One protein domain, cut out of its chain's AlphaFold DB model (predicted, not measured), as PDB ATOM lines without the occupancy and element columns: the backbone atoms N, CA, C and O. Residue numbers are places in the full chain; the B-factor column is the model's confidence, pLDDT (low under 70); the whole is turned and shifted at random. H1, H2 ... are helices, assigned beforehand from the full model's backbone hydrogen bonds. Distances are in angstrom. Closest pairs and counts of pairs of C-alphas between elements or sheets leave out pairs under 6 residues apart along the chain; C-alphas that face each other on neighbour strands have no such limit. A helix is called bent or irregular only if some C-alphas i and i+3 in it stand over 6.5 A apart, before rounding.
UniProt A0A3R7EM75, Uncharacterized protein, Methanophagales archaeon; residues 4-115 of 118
ATOM      1  N   THR A   4     220.281 478.622 516.848       92.31
ATOM      2  CA  THR A   4     220.727 477.660 515.832       92.31
ATOM      3  C   THR A   4     220.145 477.978 514.457       92.31
ATOM      4  O   THR A   4     220.867 477.984 513.468       92.31
ATOM      5  N   PHE A   5     218.856 478.319 514.389       92.69
ATOM      6  CA  PHE A   5     218.210 478.679 513.129       92.69
ATOM      7  C   PHE A   5     218.792 479.972 512.543       92.69
ATOM      8  O   PHE A   5     219.119 480.002 511.359       92.69
ATOM      9  N   LYS A   6     218.995 481.011 513.370       92.06
ATOM     10  CA  LYS A   6     219.612 482.273 512.918       92.06
ATOM     11  C   LYS A   6     221.001 482.037 512.317       92.06
ATOM     12  O   LYS A   6     221.296 482.536 511.234       92.06
ATOM     13  N   ILE A   7     221.829 481.239 512.993       93.94
ATOM     14  CA  ILE A   7     223.182 480.899 512.534       93.94
ATOM     15  C   ILE A   7     223.130 480.128 511.208       93.94
ATOM     16  O   ILE A   7     223.856 480.479 510.281       93.94
ATOM     17  N   CYS A   8     222.245 479.134 511.078       95.75
ATOM     18  CA  CYS A   8     222.085 478.383 509.830       95.75
ATOM     19  C   CYS A   8     221.703 479.290 508.653       95.75
ATOM     20  O   CYS A   8     222.293 479.179 507.578       95.75
ATOM     21  N   VAL A   9     220.762 480.219 508.857       95.75
ATOM     22  CA  VAL A   9     220.360 481.189 507.828       95.75
ATOM     23  C   VAL A   9     221.547 482.067 507.426       95.75
ATOM     24  O   VAL A   9     221.829 482.183 506.234       95.75
ATOM     25  N   LEU A  10     222.294 482.615 508.389       95.62
ATOM     26  CA  LEU A  10     223.470 483.446 508.107       95.62
ATOM     27  C   LEU A  10     224.535 482.685 507.310       95.62
ATOM     28  O   LEU A  10     224.979 483.167 506.269       95.62
ATOM     29  N   ILE A  11     224.908 481.483 507.754       96.38
ATOM     30  CA  ILE A  11     225.901 480.649 507.063       96.38
ATOM     31  C   ILE A  11     225.438 480.347 505.636       96.38
ATOM     32  O   ILE A  11     226.202 480.534 504.689       96.38
ATOM     33  N   SER A  12     224.175 479.942 505.464       96.81
ATOM     34  CA  SER A  12     223.623 479.651 504.138       96.81
ATOM     35  C   SER A  12     223.665 480.873 503.218       96.81
ATOM     36  O   SER A  12     224.053 480.747 502.060       96.81
ATOM     37  N   ALA A  13     223.370 482.066 503.740       97.12
ATOM     38  CA  ALA A  13     223.403 483.299 502.972       97.12
ATOM     39  C   ALA A  13     224.817 483.644 502.498       97.12
ATOM     40  O   ALA A  13     225.003 483.903 501.311       97.12
ATOM     41  N   TYR A  14     225.824 483.585 503.379       97.81
ATOM     42  CA  TYR A  14     227.216 483.827 502.981       97.81
ATOM     43  C   TYR A  14     227.702 482.802 501.948       97.81
ATOM     44  O   TYR A  14     228.358 483.182 500.976       97.81
ATOM     45  N   ILE A  15     227.343 481.523 502.090       97.56
ATOM     46  CA  ILE A  15     227.699 480.476 501.116       97.56
ATOM     47  C   ILE A  15     227.036 480.741 499.757       97.56
ATOM     48  O   ILE A  15     227.712 480.747 498.728       97.56
ATOM     49  N   ILE A  16     225.728 481.008 499.737       97.00
ATOM     50  CA  ILE A  16     224.970 481.295 498.511       97.00
ATOM     51  C   ILE A  16     225.542 482.529 497.810       97.00
ATOM     52  O   ILE A  16     225.865 482.494 496.622       97.00
ATOM     53  N   VAL A  17     225.719 483.619 498.552       97.25
ATOM     54  CA  VAL A  17     226.195 484.893 498.015       97.25
ATOM     55  C   VAL A  17     227.613 484.780 497.447       97.25
ATOM     56  O   VAL A  17     227.914 485.363 496.402       97.25
ATOM     57  N   THR A  18     228.489 484.001 498.078       95.31
ATOM     58  CA  THR A  18     229.869 483.839 497.604       95.31
ATOM     59  C   THR A  18     229.978 482.860 496.437       95.31
ATOM     60  O   THR A  18     230.548 483.240 495.412       95.31
ATOM     61  N   ILE A  19     229.402 481.657 496.544       94.94
ATOM     62  CA  ILE A  19     229.542 480.578 495.552       94.94
ATOM     63  C   ILE A  19     228.577 480.765 494.380       94.94
ATOM     64  O   ILE A  19     229.008 480.879 493.230       94.94
ATOM     65  N   ILE A  20     227.270 480.825 494.661       95.12
ATOM     66  CA  ILE A  20     226.242 480.952 493.616       95.12
ATOM     67  C   ILE A  20     226.370 482.318 492.948       95.12
ATOM     68  O   ILE A  20     226.346 482.396 491.723       95.12
ATOM     69  N   GLY A  21     226.615 483.371 493.733       94.06
ATOM     70  CA  GLY A  21     226.907 484.698 493.194       94.06
ATOM     71  C   GLY A  21     228.105 484.685 492.241       94.06
ATOM     72  O   GLY A  21     227.993 485.160 491.115       94.06
ATOM     73  N   ALA A  22     229.238 484.081 492.620       94.62
ATOM     74  CA  ALA A  22     230.401 484.002 491.728       94.62
ATOM     75  C   ALA A  22     230.078 483.305 490.397       94.62
ATOM     76  O   ALA A  22     230.450 483.804 489.333       94.62
ATOM     77  N   TYR A  23     229.375 482.174 490.454       95.50
ATOM     78  CA  TYR A  23     228.986 481.432 489.257       95.50
ATOM     79  C   TYR A  23     228.006 482.222 488.383       95.50
ATOM     80  O   TYR A  23     228.194 482.306 487.169       95.50
ATOM     81  N   PHE A  24     227.000 482.850 488.995       95.44
ATOM     82  CA  PHE A  24     225.987 483.640 488.301       95.44
ATOM     83  C   PHE A  24     226.599 484.841 487.571       95.44
ATOM     84  O   PHE A  24     226.373 485.010 486.373       95.44
ATOM     85  N   ILE A  25     227.445 485.625 488.250       95.56
ATOM     86  CA  ILE A  25     228.128 486.769 487.635       95.56
ATOM     87  C   ILE A  25     229.042 486.293 486.501       95.56
ATOM     88  O   ILE A  25     229.029 486.877 485.418       95.56
ATOM     89  N   LYS A  26     229.789 485.199 486.704       94.38
ATOM     90  CA  LYS A  26     230.645 484.632 485.655       94.38
ATOM     91  C   LYS A  26     229.831 484.207 484.431       94.38
ATOM     92  O   LYS A  26     230.251 484.466 483.309       94.38
ATOM     93  N   LEU A  27     228.667 483.590 484.630       94.69
ATOM     94  CA  LEU A  27     227.778 483.192 483.542       94.69
ATOM     95  C   LEU A  27     227.264 484.403 482.751       94.69
ATOM     96  O   LEU A  27     227.243 484.352 481.522       94.69
ATOM     97  N   MET A  28     226.891 485.487 483.439       94.38
ATOM     98  CA  MET A  28     226.450 486.723 482.785       94.38
ATOM     99  C   MET A  28     227.578 487.391 481.992       94.38
ATOM    100  O   MET A  28     227.365 487.805 480.853       94.38
ATOM    101  N   LEU A  29     228.784 487.453 482.560       94.75
ATOM    102  CA  LEU A  29     229.933 488.118 481.942       94.75
ATOM    103  C   LEU A  29     230.598 487.307 480.825       94.75
ATOM    104  O   LEU A  29     231.262 487.890 479.971       94.75
ATOM    105  N   ARG A  30     230.392 485.985 480.773       93.62
ATOM    106  CA  ARG A  30     230.996 485.093 479.765       93.62
ATOM    107  C   ARG A  30     230.714 485.522 478.320       93.62
ATOM    108  O   ARG A  30     231.513 485.244 477.436       93.62
ATOM    109  N   ARG A  31     229.586 486.197 478.073       91.38
ATOM    110  CA  ARG A  31     229.221 486.715 476.742       91.38
ATOM    111  C   ARG A  31     230.138 487.840 476.263       91.38
ATOM    112  O   ARG A  31     230.279 488.014 475.062       91.38
ATOM    113  N   TYR A  32     230.746 488.562 477.196       92.19
ATOM    114  CA  TYR A  32     231.539 489.761 476.937       92.19
ATOM    115  C   TYR A  32     233.037 489.535 477.172       92.19
ATOM    116  O   TYR A  32     233.837 490.387 476.820       92.19
ATOM    117  N   GLU A  33     233.431 488.395 477.752       88.88
ATOM    118  CA  GLU A  33     234.815 488.089 478.154       88.88
ATOM    119  C   GLU A  33     235.820 488.176 476.993       88.88
ATOM    120  O   GLU A  33     236.932 488.646 477.191       88.88
ATOM    121  N   ASN A  34     235.422 487.798 475.775       91.00
ATOM    122  CA  ASN A  34     236.291 487.881 474.592       91.00
ATOM    123  C   ASN A  34     236.391 489.294 473.999       91.00
ATOM    124  O   ASN A  34     237.196 489.526 473.102       91.00
ATOM    125  N   GLU A  35     235.548 490.224 474.448       90.19
ATOM    126  CA  GLU A  35     235.542 491.605 473.963       90.19
ATOM    127  C   GLU A  35     236.423 492.538 474.794       90.19
ATOM    128  O   GLU A  35     236.572 493.707 474.439       90.19
ATOM    129  N   VAL A  36     236.981 492.028 475.892       91.19
ATOM    130  CA  VAL A  36     237.714 492.801 476.886       91.19
ATOM    131  C   VAL A  36     239.123 492.234 477.091       91.19
ATOM    132  O   VAL A  36     239.305 491.081 477.469       91.19
ATOM    133  N   GLU A  37     240.149 493.062 476.892       83.56
ATOM    134  CA  GLU A  37     241.529 492.771 477.311       83.56
ATOM    135  C   GLU A  37     241.727 492.837 478.836       83.56
ATOM    136  O   GLU A  37     242.006 493.885 479.419       83.56
ATOM    137  N   THR A  38     241.586 491.713 479.529       77.19
ATOM    138  CA  THR A  38     241.820 491.698 480.976       77.19
ATOM    139  C   THR A  38     243.303 491.922 481.287       77.19
ATOM    140  O   THR A  38     244.127 491.035 481.057       77.19
ATOM    141  N   SER A  39     243.643 493.078 481.855       73.62
ATOM    142  CA  SER A  39     244.969 493.374 482.401       73.62
ATOM    143  C   SER A  39     245.028 493.064 483.908       73.62
ATOM    144  O   SER A  39     244.030 493.140 484.628       73.62
ATOM    145  N   GLY A  40     246.201 492.650 484.405       82.69
ATOM    146  CA  GLY A  40     246.439 492.393 485.834       82.69
ATOM    147  C   GLY A  40     246.474 490.916 486.253       82.69
ATOM    148  O   GLY A  40     246.706 490.012 485.451       82.69
ATOM    149  N   LEU A  41     246.312 490.666 487.560       88.69
ATOM    150  CA  LEU A  41     246.495 489.334 488.148       88.69
ATOM    151  C   LEU A  41     245.364 488.373 487.757       88.69
ATOM    152  O   LEU A  41     244.184 488.606 488.046       88.69
ATOM    153  N   ARG A  42     245.745 487.225 487.187       87.50
ATOM    154  CA  ARG A  42     244.812 486.156 486.820       87.50
ATOM    155  C   ARG A  42     244.016 485.694 488.045       87.50
ATOM    156  O   ARG A  42     244.583 485.257 489.039       87.50
ATOM    157  N   GLY A  43     242.690 485.782 487.958       87.94
ATOM    158  CA  GLY A  43     241.775 485.361 489.026       87.94
ATOM    159  C   GLY A  43     241.500 486.405 490.115       87.94
ATOM    160  O   GLY A  43     240.589 486.194 490.915       87.94
ATOM    161  N   ALA A  44     242.183 487.557 490.123       91.56
ATOM    162  CA  ALA A  44     241.957 488.591 491.138       91.56
ATOM    163  C   ALA A  44     240.512 489.120 491.137       91.56
ATOM    164  O   ALA A  44     239.942 489.338 492.201       91.56
ATOM    165  N   GLY A  45     239.877 489.245 489.965       91.06
ATOM    166  CA  GLY A  45     238.479 489.683 489.857       91.06
ATOM    167  C   GLY A  45     237.484 488.783 490.605       91.06
ATOM    168  O   GLY A  45     236.537 489.287 491.209       91.06
ATOM    169  N   LEU A  46     237.724 487.465 490.640       93.19
ATOM    170  CA  LEU A  46     236.892 486.521 491.398       93.19
ATOM    171  C   LEU A  46     237.017 486.769 492.904       93.19
ATOM    172  O   LEU A  46     236.003 486.848 493.596       93.19
ATOM    173  N   VAL A  47     238.252 486.908 493.391       95.19
ATOM    174  CA  VAL A  47     238.543 487.141 494.813       95.19
ATOM    175  C   VAL A  47     237.978 488.486 495.261       95.19
ATOM    176  O   VAL A  47     237.257 488.532 496.254       95.19
ATOM    177  N   ILE A  48     238.212 489.554 494.490       95.12
ATOM    178  CA  ILE A  48     237.650 490.890 494.748       95.12
ATOM    179  C   ILE A  48     236.124 490.809 494.831       95.12
ATOM    180  O   ILE A  48     235.533 491.286 495.794       95.12
ATOM    181  N   GLY A  49     235.483 490.130 493.873       95.69
ATOM    182  CA  GLY A  49     234.033 489.961 493.881       95.69
ATOM    183  C   GLY A  49     233.513 489.189 495.100       95.69
ATOM    184  O   GLY A  49     232.461 489.535 495.631       95.69
ATOM    185  N   ILE A  50     234.223 488.153 495.566       97.12
ATOM    186  CA  ILE A  50     233.857 487.419 496.792       97.12
ATOM    187  C   ILE A  50     233.930 488.347 498.007       97.12
ATOM    188  O   ILE A  50     232.969 488.416 498.773       97.12
ATOM    189  N   VAL A  51     235.035 489.081 498.159       97.12
ATOM    190  CA  VAL A  51     235.252 490.000 499.286       97.12
ATOM    191  C   VAL A  51     234.196 491.105 499.298       97.12
ATOM    192  O   VAL A  51     233.599 491.374 500.336       97.12
ATOM    193  N   GLU A  52     233.880 491.689 498.144       97.06
ATOM    194  CA  GLU A  52     232.817 492.691 498.023       97.06
ATOM    195  C   GLU A  52     231.457 492.161 498.423       97.06
ATOM    196  O   GLU A  52     230.742 492.827 499.161       97.06
ATOM    197  N   ARG A  53     231.085 490.964 497.970       97.69
ATOM    198  CA  ARG A  53     229.785 490.396 498.319       97.69
ATOM    199  C   ARG A  53     229.673 490.080 499.809       97.69
ATOM    200  O   ARG A  53     228.600 490.282 500.371       97.69
ATOM    201  N   ILE A  54     230.765 489.647 500.447       98.25
ATOM    202  CA  ILE A  54     230.837 489.510 501.909       98.25
ATOM    203  C   ILE A  54     230.600 490.876 502.559       98.25
ATOM    204  O   ILE A  54     229.687 490.990 503.367       98.25
ATOM    205  N   MET A  55     231.344 491.914 502.157       98.12
ATOM    206  CA  MET A  55     231.197 493.265 502.715       98.12
ATOM    207  C   MET A  55     229.783 493.825 502.524       98.12
ATOM    208  O   MET A  55     229.185 494.302 503.483       98.12
ATOM    209  N   VAL A  56     229.218 493.729 501.315       98.12
ATOM    210  CA  VAL A  56     227.854 494.188 501.014       98.12
ATOM    211  C   VAL A  56     226.845 493.459 501.888       98.12
ATOM    212  O   VAL A  56     226.028 494.112 502.531       98.12
ATOM    213  N   LEU A  57     226.912 492.125 501.955       97.94
ATOM    214  CA  LEU A  57     226.005 491.347 502.793       97.94
ATOM    215  C   LEU A  57     226.137 491.762 504.264       97.94
ATOM    216  O   LEU A  57     225.128 492.066 504.892       97.94
ATOM    217  N   THR A  58     227.358 491.857 504.796       97.38
ATOM    218  CA  THR A  58     227.603 492.317 506.169       97.38
ATOM    219  C   THR A  58     226.993 493.695 506.413       97.38
ATOM    220  O   THR A  58     226.254 493.863 507.379       97.38
ATOM    221  N   PHE A  59     227.238 494.666 505.530       97.25
ATOM    222  CA  PHE A  59     226.721 496.025 505.668       97.25
ATOM    223  C   PHE A  59     225.200 496.095 505.624       97.25
ATOM    224  O   PHE A  59     224.618 496.850 506.397       97.25
ATOM    225  N   VAL A  60     224.540 495.280 504.800       96.62
ATOM    226  CA  VAL A  60     223.077 495.172 504.838       96.62
ATOM    227  C   VAL A  60     222.612 494.644 506.191       96.62
ATOM    228  O   VAL A  60     221.714 495.230 506.788       96.62
ATOM    229  N   LEU A  61     223.237 493.576 506.699       95.25
ATOM    230  CA  LEU A  61     222.862 492.953 507.973       95.25
ATOM    231  C   LEU A  61     223.042 493.901 509.171       95.25
ATOM    232  O   LEU A  61     222.232 493.849 510.091       95.25
ATOM    233  N   VAL A  62     224.038 494.794 509.137       95.38
ATOM    234  CA  VAL A  62     224.270 495.816 510.179       95.38
ATOM    235  C   VAL A  62     223.625 497.182 509.881       95.38
ATOM    236  O   VAL A  62     223.932 498.163 510.554       95.38
ATOM    237  N   ASN A  63     222.739 497.274 508.880       94.56
ATOM    238  CA  ASN A  63     222.058 498.510 508.451       94.56
ATOM    239  C   ASN A  63     222.980 499.658 507.984       94.56
ATOM    240  O   ASN A  63     222.592 500.824 507.999       94.56
ATOM    241  N   GLN A  64     224.187 499.349 507.515       96.25
ATOM    242  CA  GLN A  64     225.170 500.322 507.030       96.25
ATOM    243  C   GLN A  64     225.139 500.466 505.502       96.25
ATOM    244  O   GLN A  64     226.132 500.244 504.812       96.25
ATOM    245  N   TYR A  65     223.998 500.877 504.947       94.75
ATOM    246  CA  TYR A  65     223.835 501.017 503.492       94.75
ATOM    247  C   TYR A  65     224.800 502.040 502.867       94.75
ATOM    248  O   TYR A  65     225.274 501.836 501.752       94.75
ATOM    249  N   THR A  66     225.171 503.094 503.599       96.38
ATOM    250  CA  THR A  66     226.175 504.077 503.153       96.38
ATOM    251  C   THR A  66     227.559 503.453 502.962       96.38
ATOM    252  O   THR A  66     228.292 503.840 502.059       96.38
ATOM    253  N   ALA A  67     227.934 502.440 503.748       96.69
ATOM    254  CA  ALA A  67     229.232 501.785 503.580       96.69
ATOM    255  C   ALA A  67     229.342 501.063 502.220       96.69
ATOM    256  O   ALA A  67     230.424 501.006 501.637       96.69
ATOM    257  N   ILE A  68     228.216 500.592 501.669       96.69
ATOM    258  CA  ILE A  68     228.148 499.971 500.337       96.69
ATOM    259  C   ILE A  68     228.506 500.989 499.242       96.69
ATOM    260  O   ILE A  68     229.232 500.660 498.302       96.69
ATOM    261  N   THR A  69     228.036 502.234 499.361       95.31
ATOM    262  CA  THR A  69     228.336 503.279 498.370       95.31
ATOM    263  C   THR A  69     229.803 503.699 498.435       95.31
ATOM    264  O   THR A  69     230.426 503.892 497.391       95.31
ATOM    265  N   VAL A  70     230.386 503.746 499.640       96.19
ATOM    266  CA  VAL A  70     231.812 504.046 499.847       96.19
ATOM    267  C   VAL A  70     232.703 502.990 499.196       96.19
ATOM    268  O   VAL A  70     233.602 503.354 498.439       96.19
ATOM    269  N   ILE A  71     232.454 501.691 499.418       95.69
ATOM    270  CA  ILE A  71     233.275 500.640 498.787       95.69
ATOM    271  C   ILE A  71     233.126 500.642 497.262       95.69
ATOM    272  O   ILE A  71     234.113 500.451 496.553       95.69
ATOM    273  N   PHE A  72     231.924 500.914 496.742       94.88
ATOM    274  CA  PHE A  72     231.683 501.006 495.302       94.88
ATOM    275  C   PHE A  72     232.434 502.187 494.671       94.88
ATOM    276  O   PHE A  72     233.064 502.037 493.618       94.88
ATOM    277  N   ALA A  73     232.414 503.347 495.330       95.56
ATOM    278  CA  ALA A  73     233.171 504.518 494.905       95.56
ATOM    279  C   ALA A  73     234.681 504.245 494.956       95.56
ATOM    280  O   ALA A  73     235.372 504.462 493.963       95.56
ATOM    281  N   ALA A  74     235.183 503.691 496.064       95.75
ATOM    282  CA  ALA A  74     236.594 503.350 496.224       95.75
ATOM    283  C   ALA A  74     237.079 502.371 495.141       95.75
ATOM    284  O   ALA A  74     238.121 502.600 494.528       95.75
ATOM    285  N   LYS A  75     236.293 501.327 494.841       93.12
ATOM    286  CA  LYS A  75     236.579 500.368 493.763       93.12
ATOM    287  C   LYS A  75     236.685 501.053 492.399       93.12
ATOM    288  O   LYS A  75     237.605 500.772 491.633       93.12
ATOM    289  N   SER A  76     235.756 501.962 492.112       93.25
ATOM    290  CA  SER A  76     235.688 502.657 490.824       93.25
ATOM    291  C   SER A  76     236.820 503.673 490.660       93.25
ATOM    292  O   SER A  76     237.376 503.787 489.573       93.25
ATOM    293  N   ILE A  77     237.233 504.336 491.745       94.88
ATOM    294  CA  ILE A  77     238.413 505.214 491.760       94.88
ATOM    295  C   ILE A  77     239.691 504.398 491.538       94.88
ATOM    296  O   ILE A  77     240.517 504.771 490.709       94.88
ATOM    297  N   ALA A  78     239.842 503.256 492.216       92.69
ATOM    298  CA  ALA A  78     241.023 502.400 492.082       92.69
ATOM    299  C   ALA A  78     241.225 501.858 490.654       92.69
ATOM    300  O   ALA A  78     242.351 501.548 490.274       92.69
ATOM    301  N   ARG A  79     240.149 501.758 489.863       90.75
ATOM    302  CA  ARG A  79     240.174 501.296 488.466       90.75
ATOM    303  C   ARG A  79     239.906 502.399 487.448       90.75
ATOM    304  O   ARG A  79     239.693 502.095 486.283       90.75
ATOM    305  N   PHE A  80     239.953 503.670 487.845       91.06
ATOM    306  CA  PHE A  80     239.564 504.786 486.978       91.06
ATOM    307  C   PHE A  80     240.281 504.778 485.617       91.06
ATOM    308  O   PHE A  80     239.639 504.956 484.587       91.06
ATOM    309  N   ASN A  81     241.587 504.480 485.603       90.25
ATOM    310  CA  ASN A  81     242.378 504.399 484.371       90.25
ATOM    311  C   ASN A  81     241.966 503.232 483.456       90.25
ATOM    312  O   ASN A  81     242.079 503.348 482.246       90.25
ATOM    313  N   GLU A  82     241.495 502.108 484.003       87.75
ATOM    314  CA  GLU A  82     241.006 500.971 483.204       87.75
ATOM    315  C   GLU A  82     239.628 501.276 482.596       87.75
ATOM    316  O   GLU A  82     239.298 500.815 481.506       87.75
ATOM    317  N   LEU A  83     238.828 502.093 483.288       91.19
ATOM    318  CA  LEU A  83     237.481 502.480 482.871       91.19
ATOM    319  C   LEU A  83     237.464 503.509 481.726       91.19
ATOM    320  O   LEU A  83     236.384 503.891 481.280       91.19
ATOM    321  N   THR A  84     238.622 503.959 481.227       90.81
ATOM    322  CA  THR A  84     238.679 504.798 480.020       90.81
ATOM    323  C   THR A  84     238.383 504.007 478.747       90.81
ATOM    324  O   THR A  84     237.912 504.587 477.769       90.81
ATOM    325  N   ASP A  85     238.631 502.692 478.742       93.38
ATOM    326  CA  ASP A  85     238.137 501.811 477.683       93.38
ATOM    327  C   ASP A  85     236.647 501.538 477.913       93.38
ATOM    328  O   ASP A  85     236.236 500.972 478.928       93.38
ATOM    329  N   ARG A  86     235.820 501.924 476.938       93.69
ATOM    330  CA  ARG A  86     234.366 501.772 477.000       93.69
ATOM    331  C   ARG A  86     233.934 500.322 477.221       93.69
ATOM    332  O   ARG A  86     233.017 500.090 478.006       93.69
ATOM    333  N   LYS A  87     234.573 499.352 476.559       94.81
ATOM    334  CA  LYS A  87     234.193 497.936 476.700       94.81
ATOM    335  C   LYS A  87     234.518 497.424 478.099       94.81
ATOM    336  O   LYS A  87     233.699 496.737 478.709       94.81
ATOM    337  N   MET A  88     235.670 497.825 478.637       93.75
ATOM    338  CA  MET A  88     236.039 497.550 480.028       93.75
ATOM    339  C   MET A  88     235.080 498.178 481.016       93.75
ATOM    340  O   MET A  88     234.660 497.513 481.962       93.75
ATOM    341  N   ALA A  89     234.717 499.439 480.796       94.50
ATOM    342  CA  ALA A  89     233.790 500.150 481.654       94.50
ATOM    343  C   ALA A  89     232.430 499.448 481.704       94.50
ATOM    344  O   ALA A  89     231.921 499.182 482.791       94.50
ATOM    345  N   GLU A  90     231.871 499.077 480.549       95.38
ATOM    346  CA  GLU A  90     230.601 498.350 480.464       95.38
ATOM    347  C   GLU A  90     230.701 496.962 481.130       95.38
ATOM    348  O   GLU A  90     229.856 496.622 481.964       95.38
ATOM    349  N   TYR A  91     231.768 496.196 480.870       95.06
ATOM    350  CA  TYR A  91     232.016 494.891 481.501       95.06
ATOM    351  C   TYR A  91     232.118 494.989 483.031       95.06
ATOM    352  O   TYR A  91     231.471 494.235 483.768       95.06
ATOM    353  N   TYR A  92     232.903 495.947 483.524       94.38
ATOM    354  CA  TYR A  92     233.093 496.206 484.947       94.38
ATOM    355  C   TYR A  92     231.798 496.662 485.628       94.38
ATOM    356  O   TYR A  92     231.484 496.186 486.726       94.38
ATOM    357  N   LEU A  93     231.045 497.565 484.990       94.88
ATOM    358  CA  LEU A  93     229.786 498.088 485.516       94.88
ATOM    359  C   LEU A  93     228.742 496.981 485.615       94.88
ATOM    360  O   LEU A  93     228.159 496.809 486.684       94.88
ATOM    361  N   VAL A  94     228.558 496.180 484.562       95.75
ATOM    362  CA  VAL A  94     227.636 495.033 484.586       95.75
ATOM    363  C   VAL A  94     228.024 494.068 485.704       95.75
ATOM    364  O   VAL A  94     227.184 493.722 486.537       95.75
ATOM    365  N   GLY A  95     229.299 493.677 485.787       95.31
ATOM    366  CA  GLY A  95     229.770 492.749 486.815       95.31
ATOM    367  C   GLY A  95     229.551 493.269 488.237       95.31
ATOM    368  O   GLY A  95     229.055 492.544 489.103       95.31
ATOM    369  N   THR A  96     229.886 494.536 488.478       95.88
ATOM    370  CA  THR A  96     229.799 495.147 489.808       95.88
ATOM    371  C   THR A  96     228.351 495.402 490.221       95.88
ATOM    372  O   THR A  96     227.969 495.020 491.326       95.88
ATOM    373  N   LEU A  97     227.519 495.972 489.343       96.44
ATOM    374  CA  LEU A  97     226.115 496.266 489.647       96.44
ATOM    375  C   LEU A  97     225.306 494.992 489.887       96.44
ATOM    376  O   LEU A  97     224.556 494.926 490.862       96.44
ATOM    377  N   VAL A  98     225.494 493.953 489.066       97.00
ATOM    378  CA  VAL A  98     224.843 492.650 489.280       97.00
ATOM    379  C   VAL A  98     225.303 492.029 490.601       97.00
ATOM    380  O   VAL A  98     224.470 491.572 491.380       97.00
ATOM    381  N   SER A  99     226.609 492.051 490.893       97.31
ATOM    382  CA  SER A  99     227.163 491.488 492.133       97.31
ATOM    383  C   SER A  99     226.632 492.191 493.387       97.31
ATOM    384  O   SER A  99     226.204 491.520 494.329       97.31
ATOM    385  N   ILE A 100     226.621 493.529 493.395       97.00
ATOM    386  CA  ILE A 100     226.096 494.328 494.511       97.00
ATOM    387  C   ILE A 100     224.598 494.085 494.670       97.00
ATOM    388  O   ILE A 100     224.150 493.821 495.780       97.00
ATOM    389  N   THR A 101     223.833 494.108 493.575       97.12
ATOM    390  CA  THR A 101     222.381 493.872 493.606       97.12
ATOM    391  C   THR A 101     222.062 492.485 494.160       97.12
ATOM    392  O   THR A 101     221.190 492.348 495.014       97.12
ATOM    393  N   PHE A 102     222.800 491.456 493.738       97.69
ATOM    394  CA  PHE A 102     222.613 490.091 494.223       97.69
ATOM    395  C   PHE A 102     222.860 489.976 495.735       97.69
ATOM    396  O   PHE A 102     222.023 489.437 496.460       97.69
ATOM    397  N   ALA A 103     223.976 490.523 496.228       97.88
ATOM    398  CA  ALA A 103     224.289 490.514 497.658       97.88
ATOM    399  C   ALA A 103     223.311 491.377 498.479       97.88
ATOM    400  O   ALA A 103     222.918 490.980 499.576       97.88
ATOM    401  N   LEU A 104     222.876 492.517 497.933       97.50
ATOM    402  CA  LEU A 104     221.890 493.404 498.546       97.50
ATOM    403  C   LEU A 104     220.539 492.701 498.728       97.50
ATOM    404  O   LEU A 104     220.007 492.685 499.836       97.50
ATOM    405  N   LEU A 105     220.009 492.082 497.667       97.31
ATOM    406  CA  LEU A 105     218.747 491.341 497.722       97.31
ATOM    407  C   LEU A 105     218.832 490.163 498.695       97.31
ATOM    408  O   LEU A 105     217.927 489.980 499.506       97.31
ATOM    409  N   ALA A 106     219.933 489.407 498.669       97.25
ATOM    410  CA  ALA A 106     220.153 488.326 499.625       97.25
ATOM    411  C   ALA A 106     220.152 488.838 501.074       97.25
ATOM    412  O   ALA A 106     219.488 488.257 501.928       97.25
ATOM    413  N   GLY A 107     220.831 489.955 501.352       96.75
ATOM    414  CA  GLY A 107     220.835 490.574 502.678       96.75
ATOM    415  C   GLY A 107     219.450 491.044 503.127       96.75
ATOM    416  O   GLY A 107     219.070 490.810 504.272       96.75
ATOM    417  N   ILE A 108     218.666 491.646 502.227       95.81
ATOM    418  CA  ILE A 108     217.283 492.059 502.511       95.81
ATOM    419  C   ILE A 108     216.412 490.840 502.839       95.81
ATOM    420  O   ILE A 108     215.688 490.864 503.832       95.81
ATOM    421  N   ILE A 109     216.519 489.758 502.060       96.25
ATOM    422  CA  ILE A 109     215.795 488.502 502.310       96.25
ATOM    423  C   ILE A 109     216.177 487.923 503.675       96.25
ATOM    424  O   ILE A 109     215.302 487.552 504.453       96.25
ATOM    425  N   VAL A 110     217.472 487.883 504.002       96.00
ATOM    426  CA  VAL A 110     217.944 487.402 505.307       96.00
ATOM    427  C   VAL A 110     217.373 488.247 506.438       96.00
ATOM    428  O   VAL A 110     216.870 487.686 507.406       96.00
ATOM    429  N   ARG A 111     217.389 489.579 506.324       93.94
ATOM    430  CA  ARG A 111     216.783 490.460 507.331       93.94
ATOM    431  C   ARG A 111     215.280 490.226 507.471       93.94
ATOM    432  O   ARG A 111     214.789 490.162 508.592       93.94
ATOM    433  N   ALA A 112     214.567 490.037 506.363       92.81
ATOM    434  CA  ALA A 112     213.139 489.732 506.386       92.81
ATOM    435  C   ALA A 112     212.843 488.393 507.090       92.81
ATOM    436  O   ALA A 112     211.900 488.309 507.870       92.81
ATOM    437  N   ILE A 113     213.673 487.365 506.871       92.94
ATOM    438  CA  ILE A 113     213.561 486.062 507.548       92.94
ATOM    439  C   ILE A 113     213.920 486.176 509.036       92.94
ATOM    440  O   ILE A 113     213.288 485.539 509.878       92.94
ATOM    441  N   LEU A 114     214.957 486.953 509.368       90.94
ATOM    442  CA  LEU A 114     215.487 487.040 510.727       90.94
ATOM    443  C   LEU A 114     214.723 488.016 511.642       90.94
ATOM    444  O   LEU A 114     214.862 487.925 512.867       90.94
ATOM    445  N   GLY A 115     213.890 488.887 511.065       80.62
ATOM    446  CA  GLY A 115     213.212 489.986 511.748       80.62
ATOM    447  C   GLY A 115     214.125 491.200 511.951       80.62
ATOM    448  O   GLY A 115     215.350 491.109 511.829       80.62
TER     449      GLY A 115
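This is residues 4 to 115 of the 118 residues of an uncharacterized protein of Methanophagales archaeon (UniProt A0A3R7EM75). The longest helix, H4, runs side by side with the long H1 in the opposite direction, and the shorter H2 packs on both of them; H3 packs on H2 on the side away from H1, so that H2 stands between H1 and H3. Together they make an elongated four-helix bundle, up and down, each helix running against the one before it, with a long loop, residues 30 to 43, at one end. The printed part has 112 residues with four named helices, in the order H1, H2, H3, H4, and no named strand; the class is all helix. The whole is compact, with a radius of gyration of the C-alphas of 14.8 A, and spans 47 by 26 by 20 A.

Find C-alpha 86 at (234.366, 501.772, 477.000); from there H4, residues 86 to 114, runs 41.4 A to C-alpha 114 at (215.487, 487.040, 510.727). Go back to C-alpha 4 at (220.727, 477.660, 515.832), where H1, residues 4 to 29, begins its 36.6 A. H2 holds residues 44 to 61 and is 25.8 A long. H3 holds residues 65 to 78 and is 20.7 A long. No helix is bent or irregular.

Start at H4, which touches H1 at a shallow tilt of 19 degrees, opposite ways; look at Val 17 and Ala 103, whose C-alphas are the closest of the two, 5.9 A apart. H4 also touches H2, the closest C-alphas being those of Leu 57 and Gly 107 at 5.2 A; these two run the same way at a shallow tilt of 34.8 degrees, only just short of steep. H2 is the hub, touching three other helices. H1 and H2 form a helical hairpin at a steep tilt of 39 degrees; H1 touches H2 with residues 14 to 22 alone, closest at the C-alphas of Thr 18 and Ile 50, 5.4 A apart. H2 and H3 form a second helical hairpin, at a shallow tilt of 20 degrees; residues 52 to 59 of H2 touch residues 65 to 71 of H3, closest at the C-alphas of Val 56 and Ile 68, 5.8 A apart. H3 and H4 are near each other, their closest C-alphas 8.2 A apart, while H1 and H3 are apart. In H2 and H4 every O i to N i+4 pair is within hydrogen-bond range; in H1 it is 21 of 22 and in H3 9 of 10.

The two C-alphas farthest apart are those of Thr 4 and Asp 85, at 48.4 A. The printed part, residues 4 to 115 of a chain of 118, has no cut. The link from H1 to H2 is long, with 14 residues; H2 to H3 is tight, with 3, and H3 to H4 short, with 7. The mean pLDDT of the printed part is 94.0, and no printed residue is under 70.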